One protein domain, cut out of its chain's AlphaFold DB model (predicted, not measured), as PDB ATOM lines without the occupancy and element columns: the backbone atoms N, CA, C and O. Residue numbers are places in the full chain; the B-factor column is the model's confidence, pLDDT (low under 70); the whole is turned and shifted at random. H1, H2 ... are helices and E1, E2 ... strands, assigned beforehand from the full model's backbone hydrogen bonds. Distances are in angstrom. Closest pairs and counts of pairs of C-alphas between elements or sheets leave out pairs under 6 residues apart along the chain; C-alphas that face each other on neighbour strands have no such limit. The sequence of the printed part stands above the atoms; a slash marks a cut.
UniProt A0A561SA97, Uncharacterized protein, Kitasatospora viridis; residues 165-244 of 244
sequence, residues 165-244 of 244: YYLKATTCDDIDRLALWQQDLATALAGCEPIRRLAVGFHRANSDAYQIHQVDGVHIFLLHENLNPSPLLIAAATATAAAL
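This is residues 165 to 244 of the 244 residues of an uncharacterized protein of Kitasatospora viridis (UniProt A0A561SA97). A strongly twisted, curled sheet of four strands has two helices, H1 and H2, over one of its faces, and no named helix is on the other. H1 passes over E2, while H2 packs over E3 and E4, at a steep angle to H1. The 80 printed residues hold four named strands and two named helices, in the order E1 H1 E2 E3 E4 H2 along the chain; the sheet, E1 E2 E4 E3, is mixed. The class is mixed, helices and strands, and the whole is compact, with a radius of gyration of the C-alphas of 11.5 A and spans of 32 by 25 by 20 A.

Begin at E1, residues 165 to 168, an edge strand parallel to E2, residues 198 to 203; look for N 166 and O 200, 3.1 A apart. Between them in the chain comes H1, residues 175 to 189, completing a strand-helix-strand unit, two parallel neighbour strands with a helix between, whose crossover is left-handed. H1 is on the sheet at a height over the sheet of 8.8 A, over E2 and only just not over E4, residues 218 to 224, on which 2 of its C-alphas fall. Its closest C-alpha pair with E2 is Gln 182 and Val 200, 6.3 A. E2 is parallel to E4, with N 199 and O 219 at 2.8 A. E4 and the edge strand E3, residues 210 to 215, form an antiparallel hairpin, with N 220 and O 213 at 2.8 A. E1 and E3 are apart. H2, residues 231 to 242, is on the same face as H1 at a height over the sheet of 10.1 A, over E4 and E3; on the local plane it stands at 30.0 degrees to E3, only just slantwise to the strands. With residues 234 to 238 alone it touches H1, at a steep tilt of 59 degrees, the same way; the closest C-alphas are those of Leu 185 and Ile 234, 6.0 A. In H1 and H2 every O i to N i+4 pair is within hydrogen-bond range.

Find C-alpha 165 at (100.715, 117.639, 127.591), where E1 begins its 10.3 A. H1 starts at C-alpha 175, (104.328, 125.890, 128.085), and runs 20.7 A. E2 spans 15.9 A, E3 16.3 A and E4 19.2 A. H2 runs 16.5 A to C-alpha 242 at (102.626, 110.779, 107.397).

The C-alphas of Thr 171 and Gly 191 are the two farthest apart, at 32.6 A. The printed part has no cut, and no link is long. Look for pLDDT under 70 at residues 192 to 194 and 196 to 197; the mean of the printed part is 84.5.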
ATOM      1  N   TYR A 165      99.550 117.969 128.423       71.62
ATOM      2  CA  TYR A 165     100.715 117.639 127.591       71.62
ATOM      3  C   TYR A 165     101.455 116.419 128.140       71.62
ATOM      4  O   TYR A 165     101.300 116.046 129.303       71.62
ATOM      5  N   TYR A 166     102.242 115.775 127.283       74.25
ATOM      6  CA  TYR A 166     102.976 114.566 127.646       74.25
ATOM      7  C   TYR A 166     104.418 114.881 128.041       74.25
ATOM      8  O   TYR A 166     105.076 115.718 127.425       74.25
ATOM      9  N   LEU A 167     104.935 114.171 129.038       72.38
ATOM     10  CA  LEU A 167     106.351 114.184 129.387       72.38
ATOM     11  C   LEU A 167     106.917 112.770 129.297       72.38
ATOM     12  O   LEU A 167     106.328 111.812 129.801       72.38
ATOM     13  N   LYS A 168     108.087 112.649 128.664       80.06
ATOM     14  CA  LYS A 168     108.834 111.391 128.575       80.06
ATOM     15  C   LYS A 168     110.280 111.573 129.028       80.06
ATOM     16  O   LYS A 168     111.108 112.127 128.302       80.06
ATOM     17  N   ALA A 169     110.594 111.067 130.219       82.94
ATOM     18  CA  ALA A 169     111.926 111.152 130.830       82.94
ATOM     19  C   ALA A 169     112.470 112.592 130.988       82.94
ATOM     20  O   ALA A 169     113.678 112.800 130.992       82.94
ATOM     21  N   THR A 170     111.590 113.585 131.117       74.62
ATOM     22  CA  THR A 170     111.925 115.010 131.269       74.62
ATOM     23  C   THR A 170     111.020 115.651 132.320       74.62
ATOM     24  O   THR A 170     109.925 115.155 132.582       74.62
ATOM     25  N   THR A 171     111.482 116.753 132.910       70.31
ATOM     26  CA  THR A 171     110.706 117.628 133.804       70.31
ATOM     27  C   THR A 171     110.471 119.011 133.191       70.31
ATOM     28  O   THR A 171     110.127 119.939 133.912       70.31
ATOM     29  N   CYS A 172     110.730 119.183 131.891       70.75
ATOM     30  CA  CYS A 172     110.560 120.460 131.211       70.75
ATOM     31  C   CYS A 172     109.077 120.836 131.113       70.75
ATOM     32  O   CYS A 172     108.276 120.072 130.579       70.75
ATOM     33  N   ASP A 173     108.734 122.026 131.595       73.25
ATOM     34  CA  ASP A 173     107.375 122.565 131.671       73.25
ATOM     35  C   ASP A 173     107.242 123.912 130.936       73.25
ATOM     36  O   ASP A 173     106.419 124.750 131.290       73.25
ATOM     37  N   ASP A 174     108.038 124.116 129.881       78.88
ATOM     38  CA  ASP A 174     107.999 125.315 129.036       78.88
ATOM     39  C   ASP A 174     106.746 125.328 128.139       78.88
ATOM     40  O   ASP A 174     106.735 124.835 127.003       78.88
ATOM     41  N   ILE A 175     105.661 125.863 128.699       73.81
ATOM     42  CA  ILE A 175     104.328 125.890 128.085       73.81
ATOM     43  C   ILE A 175     104.310 126.746 126.816       73.81
ATOM     44  O   ILE A 175     103.677 126.357 125.834       73.81
ATOM     45  N   ASP A 176     105.013 127.879 126.807       80.19
ATOM     46  CA  ASP A 176     105.025 128.795 125.663       80.19
ATOM     47  C   ASP A 176     105.676 128.129 124.447       80.19
ATOM     48  O   ASP A 176     105.161 128.194 123.326       80.19
ATOM     49  N   ARG A 177     106.766 127.389 124.670       88.62
ATOM     50  CA  ARG A 177     107.428 126.622 123.614       88.62
ATOM     51  C   ARG A 177     106.584 125.453 123.104       88.62
ATOM     52  O   ARG A 177     106.601 125.183 121.903       88.62
ATOM     53  N   LEU A 178     105.818 124.785 123.972       80.00
ATOM     54  CA  LEU A 178     104.851 123.764 123.540       80.00
ATOM     55  C   LEU A 178     103.704 124.359 122.726       80.00
ATOM     56  O   LEU A 178     103.277 123.735 121.756       80.00
ATOM     57  N   ALA A 179     103.227 125.549 123.087       76.75
ATOM     58  CA  ALA A 179     102.177 126.231 122.339       76.75
ATOM     59  C   ALA A 179     102.639 126.560 120.912       76.75
ATOM     60  O   ALA A 179     101.916 126.269 119.957       76.75
ATOM     61  N   LEU A 180     103.867 127.072 120.758       86.44
ATOM     62  CA  LEU A 180     104.484 127.299 119.446       86.44
ATOM     63  C   LEU A 180     104.605 125.993 118.651       86.44
ATOM     64  O   LEU A 180     104.160 125.915 117.508       86.44
ATOM     65  N   TRP A 181     105.134 124.942 119.283       90.00
ATOM     66  CA  TRP A 181     105.270 123.625 118.660       90.00
ATOM     67  C   TRP A 181     103.933 123.073 118.153       90.00
ATOM     68  O   TRP A 181     103.830 122.616 117.014       90.00
ATOM     69  N   GLN A 182     102.892 123.146 118.983       84.81
ATOM     70  CA  GLN A 182     101.554 122.676 118.647       84.81
ATOM     71  C   GLN A 182     100.935 123.480 117.504       84.81
ATOM     72  O   GLN A 182     100.359 122.890 116.589       84.81
ATOM     73  N   GLN A 183     101.035 124.810 117.556       83.88
ATOM     74  CA  GLN A 183     100.473 125.696 116.540       83.88
ATOM     75  C   GLN A 183     101.099 125.443 115.167       83.88
ATOM     76  O   GLN A 183     100.390 125.346 114.159       83.88
ATOM     77  N   ASP A 184     102.420 125.305 115.135       87.69
ATOM     78  CA  ASP A 184     103.156 125.089 113.901       87.69
ATOM     79  C   ASP A 184     102.898 123.694 113.315       87.69
ATOM     80  O   ASP A 184     102.668 123.562 112.110       87.69
ATOM     81  N   LEU A 185     102.846 122.654 114.158       87.31
ATOM     82  CA  LEU A 185     102.446 121.307 113.739       87.31
ATOM     83  C   LEU A 185     101.016 121.279 113.201       87.31
ATOM     84  O   LEU A 185     100.775 120.702 112.143       87.31
ATOM     85  N   ALA A 186     100.067 121.908 113.899       84.25
ATOM     86  CA  ALA A 186      98.671 121.951 113.471       84.25
ATOM     87  C   ALA A 186      98.526 122.642 112.109       84.25
ATOM     88  O   ALA A 186      97.781 122.171 111.251       84.25
ATOM     89  N   THR A 187      99.283 123.719 111.887       84.75
ATOM     90  CA  THR A 187      99.306 124.443 110.612       84.75
ATOM     91  C   THR A 187      99.909 123.584 109.499       84.75
ATOM     92  O   THR A 187      99.337 123.495 108.414       84.75
ATOM     93  N   ALA A 188     101.030 122.907 109.763       87.12
ATOM     94  CA  ALA A 188     101.687 122.037 108.790       87.12
ATOM     95  C   ALA A 188     100.858 120.784 108.442       87.12
ATOM     96  O   ALA A 188     100.937 120.292 107.319       87.12
ATOM     97  N   LEU A 189     100.048 120.285 109.379       83.88
ATOM     98  CA  LEU A 189      99.212 119.092 109.207       83.88
ATOM     99  C   LEU A 189      97.810 119.382 108.658       83.88
ATOM    100  O   LEU A 189      97.123 118.445 108.261       83.88
ATOM    101  N   ALA A 190      97.384 120.647 108.580       80.88
ATOM    102  CA  ALA A 190      96.035 121.026 108.143       80.88
ATOM    103  C   ALA A 190      95.660 120.532 106.727       80.88
ATOM    104  O   ALA A 190      94.478 120.463 106.397       80.88
ATOM    105  N   GLY A 191      96.645 120.181 105.891       70.69
ATOM    106  CA  GLY A 191      96.448 119.607 104.553       70.69
ATOM    107  C   GLY A 191      96.764 118.111 104.432       70.69
ATOM    108  O   GLY A 191      96.690 117.570 103.331       70.69
ATOM    109  N   CYS A 192      97.139 117.442 105.525       69.94
ATOM    110  CA  CYS A 192      97.603 116.056 105.528       69.94
ATOM    111  C   CYS A 192      96.540 115.120 106.132       69.94
ATOM    112  O   CYS A 192      96.537 114.847 107.332       69.94
ATOM    113  N   GLU A 193      95.646 114.572 105.304       67.88
ATOM    114  CA  GLU A 193      94.880 113.375 105.693       67.88
ATOM    115  C   GLU A 193      95.863 112.192 105.819       67.88
ATOM    116  O   GLU A 193      96.691 112.033 104.917       67.88
ATOM    117  N   PRO A 194      95.825 111.362 106.887       65.94
ATOM    118  CA  PRO A 194      94.715 111.123 107.823       65.94
ATOM    119  C   PRO A 194      94.918 111.643 109.269       65.94
ATOM    120  O   PRO A 194      94.234 111.178 110.188       65.94
ATOM    121  N   ILE A 195      95.854 112.563 109.533       70.06
ATOM    122  CA  ILE A 195      96.201 112.954 110.914       70.06
ATOM    123  C   ILE A 195      95.142 113.905 111.480       70.06
ATOM    124  O   ILE A 195      95.213 115.122 111.354       70.06
ATOM    125  N   ARG A 196      94.132 113.326 112.132       66.38
ATOM    126  CA  ARG A 196      92.968 114.061 112.665       66.38
ATOM    127  C   ARG A 196      93.090 114.451 114.133       66.38
ATOM    128  O   ARG A 196      92.280 115.232 114.625       66.38
ATOM    129  N   ARG A 197      94.042 113.860 114.859       69.06
ATOM    130  CA  ARG A 197      94.223 114.056 116.303       69.06
ATOM    131  C   ARG A 197      95.700 114.105 116.627       69.06
ATOM    132  O   ARG A 197      96.424 113.157 116.314       69.06
ATOM    133  N   LEU A 198      96.111 115.182 117.286       82.25
ATOM    134  CA  LEU A 198      97.469 115.333 117.775       82.25
ATOM    135  C   LEU A 198      97.485 115.767 119.238       82.25
ATOM    136  O   LEU A 198      96.604 116.497 119.691       82.25
ATOM    137  N   ALA A 199      98.514 115.330 119.944       80.31
ATOM    138  CA  ALA A 199      98.926 115.841 121.238       80.31
ATOM    139  C   ALA A 199     100.414 116.196 121.174       80.31
ATOM    140  O   ALA A 199     101.146 115.673 120.332       80.31
ATOM    141  N   VAL A 200     100.864 117.078 122.063       86.06
ATOM    142  CA  VAL A 200     102.264 117.503 122.130       86.06
ATOM    143  C   VAL A 200     102.861 117.253 123.508       86.06
ATOM    144  O   VAL A 200     102.145 117.054 124.493       86.06
ATOM    145  N   GLY A 201     104.185 117.255 123.577       85.81
ATOM    146  CA  GLY A 201     104.906 117.072 124.824       85.81
ATOM    147  C   GLY A 201     106.404 117.284 124.686       85.81
ATOM    148  O   GLY A 201     106.895 117.614 123.606       85.81
ATOM    149  N   PHE A 202     107.131 117.050 125.775       85.94
ATOM    150  CA  PHE A 202     108.591 117.038 125.773       85.94
ATOM    151  C   PHE A 202     109.145 115.637 126.017       85.94
ATOM    152  O   PHE A 202     108.529 114.806 126.693       85.94
ATOM    153  N   HIS A 203     110.355 115.389 125.517       91.62
ATOM    154  CA  HIS A 203     111.142 114.227 125.904       91.62
ATOM    155  C   HIS A 203     112.620 114.551 126.145       91.62
ATOM    156  O   HIS A 203     113.164 115.527 125.632       91.62
ATOM    157  N   ARG A 204     113.274 113.665 126.900       91.00
ATOM    158  CA  ARG A 204     114.742 113.576 127.037       91.00
ATOM    159  C   ARG A 204     115.225 112.115 127.035       91.00
ATOM    160  O   ARG A 204     116.300 111.788 127.525       91.00
ATOM    161  N   ALA A 205     114.402 111.204 126.510       77.44
ATOM    162  CA  ALA A 205     114.694 109.769 126.514       77.44
ATOM    163  C   ALA A 205     115.943 109.399 125.684       77.44
ATOM    164  O   ALA A 205     116.630 108.433 126.000       77.44
ATOM    165  N   ASN A 206     116.244 110.158 124.626       91.69
ATOM    166  CA  ASN A 206     117.381 109.942 123.733       91.69
ATOM    167  C   ASN A 206     117.783 111.256 123.030       91.69
ATOM    168  O   ASN A 206     117.208 112.302 123.313       91.69
ATOM    169  N   SER A 207     118.767 111.195 122.128       93.94
ATOM    170  CA  SER A 207     119.297 112.351 121.384       93.94
ATOM    171  C   SER A 207     118.482 112.753 120.150       93.94
ATOM    172  O   SER A 207     118.916 113.639 119.412       93.94
ATOM    173  N   ASP A 208     117.358 112.090 119.876       95.31
ATOM    174  CA  ASP A 208     116.533 112.432 118.720       95.31
ATOM    175  C   ASP A 208     115.885 113.799 118.937       95.31
ATOM    176  O   ASP A 208     115.536 114.168 120.057       95.31
ATOM    177  N   ALA A 209     115.728 114.572 117.864       95.94
ATOM    178  CA  ALA A 209     115.186 115.925 117.967       95.94
ATOM    179  C   ALA A 209     113.688 115.950 118.318       95.94
ATOM    180  O   ALA A 209     113.201 116.912 118.915       95.94
ATOM    181  N   TYR A 210     112.967 114.902 117.924       96.62
ATOM    182  CA  TYR A 210     111.566 114.682 118.242       96.62
ATOM    183  C   TYR A 210     111.269 113.178 118.273       96.62
ATOM    184  O   TYR A 210     111.996 112.377 117.683       96.62
ATOM    185  N   GLN A 211     110.167 112.798 118.914       92.81
ATOM    186  CA  GLN A 211     109.592 111.454 118.839       92.81
ATOM    187  C   GLN A 211     108.113 111.539 118.482       92.81
ATOM    188  O   GLN A 211     107.426 112.482 118.875       92.81
ATOM    189  N   ILE A 212     107.619 110.532 117.769       92.94
ATOM    190  CA  ILE A 212     106.207 110.423 117.407       92.94
ATOM    191  C   ILE A 212     105.706 109.074 117.891       92.94
ATOM    192  O   ILE A 212     106.295 108.041 117.582       92.94
ATOM    193  N   HIS A 213     104.629 109.099 118.667       85.19
ATOM    194  CA  HIS A 213     103.954 107.903 119.165       85.19
ATOM    195  C   HIS A 213     102.507 107.912 118.689       85.19
ATOM    196  O   HIS A 213     101.918 108.980 118.542       85.19
ATOM    197  N   GLN A 214     101.920 106.738 118.486       83.62
ATOM    198  CA  GLN A 214     100.496 106.611 118.201       83.62
ATOM    199  C   GLN A 214      99.829 105.835 119.334       83.62
ATOM    200  O   GLN A 214     100.186 104.688 119.599       83.62
ATOM    201  N   VAL A 215      98.873 106.466 120.014       74.31
ATOM    202  CA  VAL A 215      98.124 105.866 121.128       74.31
ATOM    203  C   VAL A 215      96.641 106.090 120.867       74.31
ATOM    204  O   VAL A 215      96.214 107.230 120.704       74.31
ATOM    205  N   ASP A 216      95.868 105.009 120.745       74.81
ATOM    206  CA  ASP A 216      94.417 105.041 120.491       74.81
ATOM    207  C   ASP A 216      93.997 105.963 119.323       74.81
ATOM    208  O   ASP A 216      92.983 106.664 119.362       74.81
ATOM    209  N   GLY A 217      94.808 105.981 118.259       73.00
ATOM    210  CA  GLY A 217      94.574 106.800 117.065       73.00
ATOM    211  C   GLY A 217      94.923 108.289 117.216       73.00
ATOM    212  O   GLY A 217      94.600 109.078 116.328       73.00
ATOM    213  N   VAL A 218      95.579 108.687 118.309       76.12
ATOM    214  CA  VAL A 218      96.132 110.033 118.522       76.12
ATOM    215  C   VAL A 218      97.636 110.013 118.269       76.12
ATOM    216  O   VAL A 218      98.345 109.176 118.823       76.12
ATOM    217  N   HIS A 219      98.127 110.951 117.456       83.12
ATOM    218  CA  HIS A 219      99.563 111.147 117.255       83.12
ATOM    219  C   HIS A 219     100.125 112.047 118.357       83.12
ATOM    220  O   HIS A 219      99.684 113.180 118.526       83.12
ATOM    221  N   ILE A 220     101.104 111.564 119.110       85.44
ATOM    222  CA  ILE A 220     101.766 112.309 120.179       85.44
ATOM    223  C   ILE A 220     103.137 112.749 119.671       85.44
ATOM    224  O   ILE A 220     104.020 111.915 119.476       85.44
ATOM    225  N   PHE A 221     103.313 114.053 119.476       90.25
ATOM    226  CA  PHE A 221     104.558 114.669 119.025       90.25
ATOM    227  C   PHE A 221     105.345 115.197 120.220       90.25
ATOM    228  O   PHE A 221     104.990 116.214 120.819       90.25
ATOM    229  N   LEU A 222     106.439 114.528 120.557       88.81
ATOM    230  CA  LEU A 222     107.324 114.942 121.638       88.81
ATOM    231  C   LEU A 222     108.508 115.712 121.055       88.81
ATOM    232  O   LEU A 222     109.209 115.181 120.201       88.81
ATOM    233  N   LEU A 223     108.750 116.929 121.534       95.19
ATOM    234  CA  LEU A 223     109.930 117.729 121.202       95.19
ATOM    235  C   LEU A 223     111.051 117.455 122.215       95.19
ATOM    236  O   LEU A 223     110.791 117.327 123.412       95.19
ATOM    237  N   HIS A 224     112.304 117.384 121.773       96.75
ATOM    238  CA  HIS A 224     113.420 117.254 122.706       96.75
ATOM    239  C   HIS A 224     113.549 118.514 123.587       96.75
ATOM    240  O   HIS A 224     113.564 119.631 123.071       96.75
ATOM    241  N   GLU A 225     113.712 118.362 124.909       93.00
ATOM    242  CA  GLU A 225     113.650 119.472 125.888       93.00
ATOM    243  C   GLU A 225     114.643 120.628 125.638       93.00
ATOM    244  O   GLU A 225     114.410 121.760 126.053       93.00
ATOM    245  N   ASN A 226     115.751 120.361 124.944       95.94
ATOM    246  CA  ASN A 226     116.802 121.343 124.643       95.94
ATOM    247  C   ASN A 226     116.671 122.011 123.264       95.94
ATOM    248  O   ASN A 226     117.549 122.781 122.880       95.94
ATOM    249  N   LEU A 227     115.625 121.701 122.495       96.56
ATOM    250  CA  LEU A 227     115.420 122.258 121.158       96.56
ATOM    251  C   LEU A 227     114.247 123.235 121.137       96.56
ATOM    252  O   LEU A 227     113.315 123.140 121.932       96.56
ATOM    253  N   ASN A 228     114.302 124.177 120.199       96.00
ATOM    254  CA  ASN A 228     113.189 125.065 119.894       96.00
ATOM    255  C   ASN A 228     112.475 124.585 118.627       96.00
ATOM    256  O   ASN A 228     113.145 124.080 117.717       96.00
ATOM    257  N   PRO A 229     111.148 124.780 118.532       94.38
ATOM    258  CA  PRO A 229     110.413 124.616 117.287       94.38
ATOM    259  C   PRO A 229     111.113 125.366 116.154       94.38
ATOM    260  O   PRO A 229     111.512 126.521 116.305       94.38
ATOM    261  N   SER A 230     111.302 124.698 115.020       96.50
ATOM    262  CA  SER A 230     111.845 125.326 113.819       96.50
ATOM    263  C   SER A 230     111.172 124.749 112.579       96.50
ATOM    264  O   SER A 230     110.787 123.577 112.604       96.50
ATOM    265  N   PRO A 231     111.069 125.511 111.474       94.19
ATOM    266  CA  PRO A 231     110.404 125.046 110.254       94.19
ATOM    267  C   PRO A 231     110.930 123.702 109.736       94.19
ATOM    268  O   PRO A 231     110.153 122.866 109.280       94.19
ATOM    269  N   LEU A 232     112.242 123.462 109.858       95.19
ATOM    270  CA  LEU A 232     112.869 122.197 109.467       95.19
ATOM    271  C   LEU A 232     112.432 121.031 110.362       95.19
ATOM    272  O   LEU A 232     112.151 119.950 109.851       95.19
ATOM    273  N   LEU A 233     112.349 121.245 111.679       95.56
ATOM    274  CA  LEU A 233     111.884 120.222 112.620       95.56
ATOM    275  C   LEU A 233     110.405 119.904 112.421       95.56
ATOM    276  O   LEU A 233     110.035 118.735 112.441       95.56
ATOM    277  N   ILE A 234     109.579 120.925 112.186       94.25
ATOM    278  CA  ILE A 234     108.147 120.762 111.918       94.25
ATOM    279  C   ILE A 234     107.957 119.931 110.649       94.25
ATOM    280  O   ILE A 234     107.274 118.914 110.690       94.25
ATOM    281  N   ALA A 235     108.618 120.305 109.549       92.88
ATOM    282  CA  ALA A 235     108.531 119.578 108.282       92.88
ATOM    283  C   ALA A 235     109.026 118.126 108.397       92.88
ATOM    284  O   ALA A 235     108.428 117.219 107.822       92.88
ATOM    285  N   ALA A 236     110.101 117.891 109.155       94.50
ATOM    286  CA  ALA A 236     110.597 116.543 109.405       94.50
ATOM    287  C   ALA A 236     109.597 115.718 110.232       94.50
ATOM    288  O   ALA A 236     109.315 114.572 109.888       94.50
ATOM    289  N   ALA A 237     109.035 116.299 111.296       93.50
ATOM    290  CA  ALA A 237     108.071 115.623 112.153       93.50
ATOM    291  C   ALA A 237     106.773 115.286 111.408       93.50
ATOM    292  O   ALA A 237     106.271 114.170 111.535       93.50
ATOM    293  N   THR A 238     106.245 116.197 110.590       91.31
ATOM    294  CA  THR A 238     105.032 115.928 109.804       91.31
ATOM    295  C   THR A 238     105.260 114.879 108.721       91.31
ATOM    296  O   THR A 238     104.411 114.007 108.545       91.31
ATOM    297  N   ALA A 239     106.414 114.896 108.046       91.56
ATOM    298  CA  ALA A 239     106.776 113.865 107.076       91.56
ATOM    299  C   ALA A 239     106.891 112.476 107.728       91.56
ATOM    300  O   ALA A 239     106.389 111.498 107.177       91.56
ATOM    301  N   THR A 240     107.498 112.395 108.916       92.44
ATOM    302  CA  THR A 240     107.587 111.144 109.682       92.44
ATOM    303  C   THR A 240     106.209 110.667 110.127       92.44
ATOM    304  O   THR A 240     105.916 109.484 109.999       92.44
ATOM    305  N   ALA A 241     105.336 111.570 110.584       88.75
ATOM    306  CA  ALA A 241     103.976 111.210 110.975       88.75
ATOM    307  C   ALA A 241     103.138 110.688 109.800       88.75
ATOM    308  O   ALA A 241     102.351 109.774 109.981       88.75
ATOM    309  N   ALA A 242     103.318 111.243 108.598       85.75
ATOM    310  CA  ALA A 242     102.626 110.779 107.397       85.75
ATOM    311  C   ALA A 242     103.101 109.395 106.909       85.75
ATOM    312  O   ALA A 242     102.438 108.786 106.070       85.75
ATOM    313  N   ALA A 243     104.255 108.923 107.390       85.19
ATOM    314  CA  ALA A 243     104.814 107.615 107.061       85.19
ATOM    315  C   ALA A 243     104.448 106.511 108.073       85.19
ATOM    316  O   ALA A 243     104.746 105.344 107.805       85.19
ATOM    317  N   LEU A 244     103.852 106.876 109.217       79.38
ATOM    318  CA  LEU A 244     103.338 105.959 110.242       79.38
ATOM    319  C   LEU A 244     101.911 105.509 109.904       79.38
ATOM    320  O   LEU A 244     101.637 104.304 110.101       79.38
TER     321      LEU A 244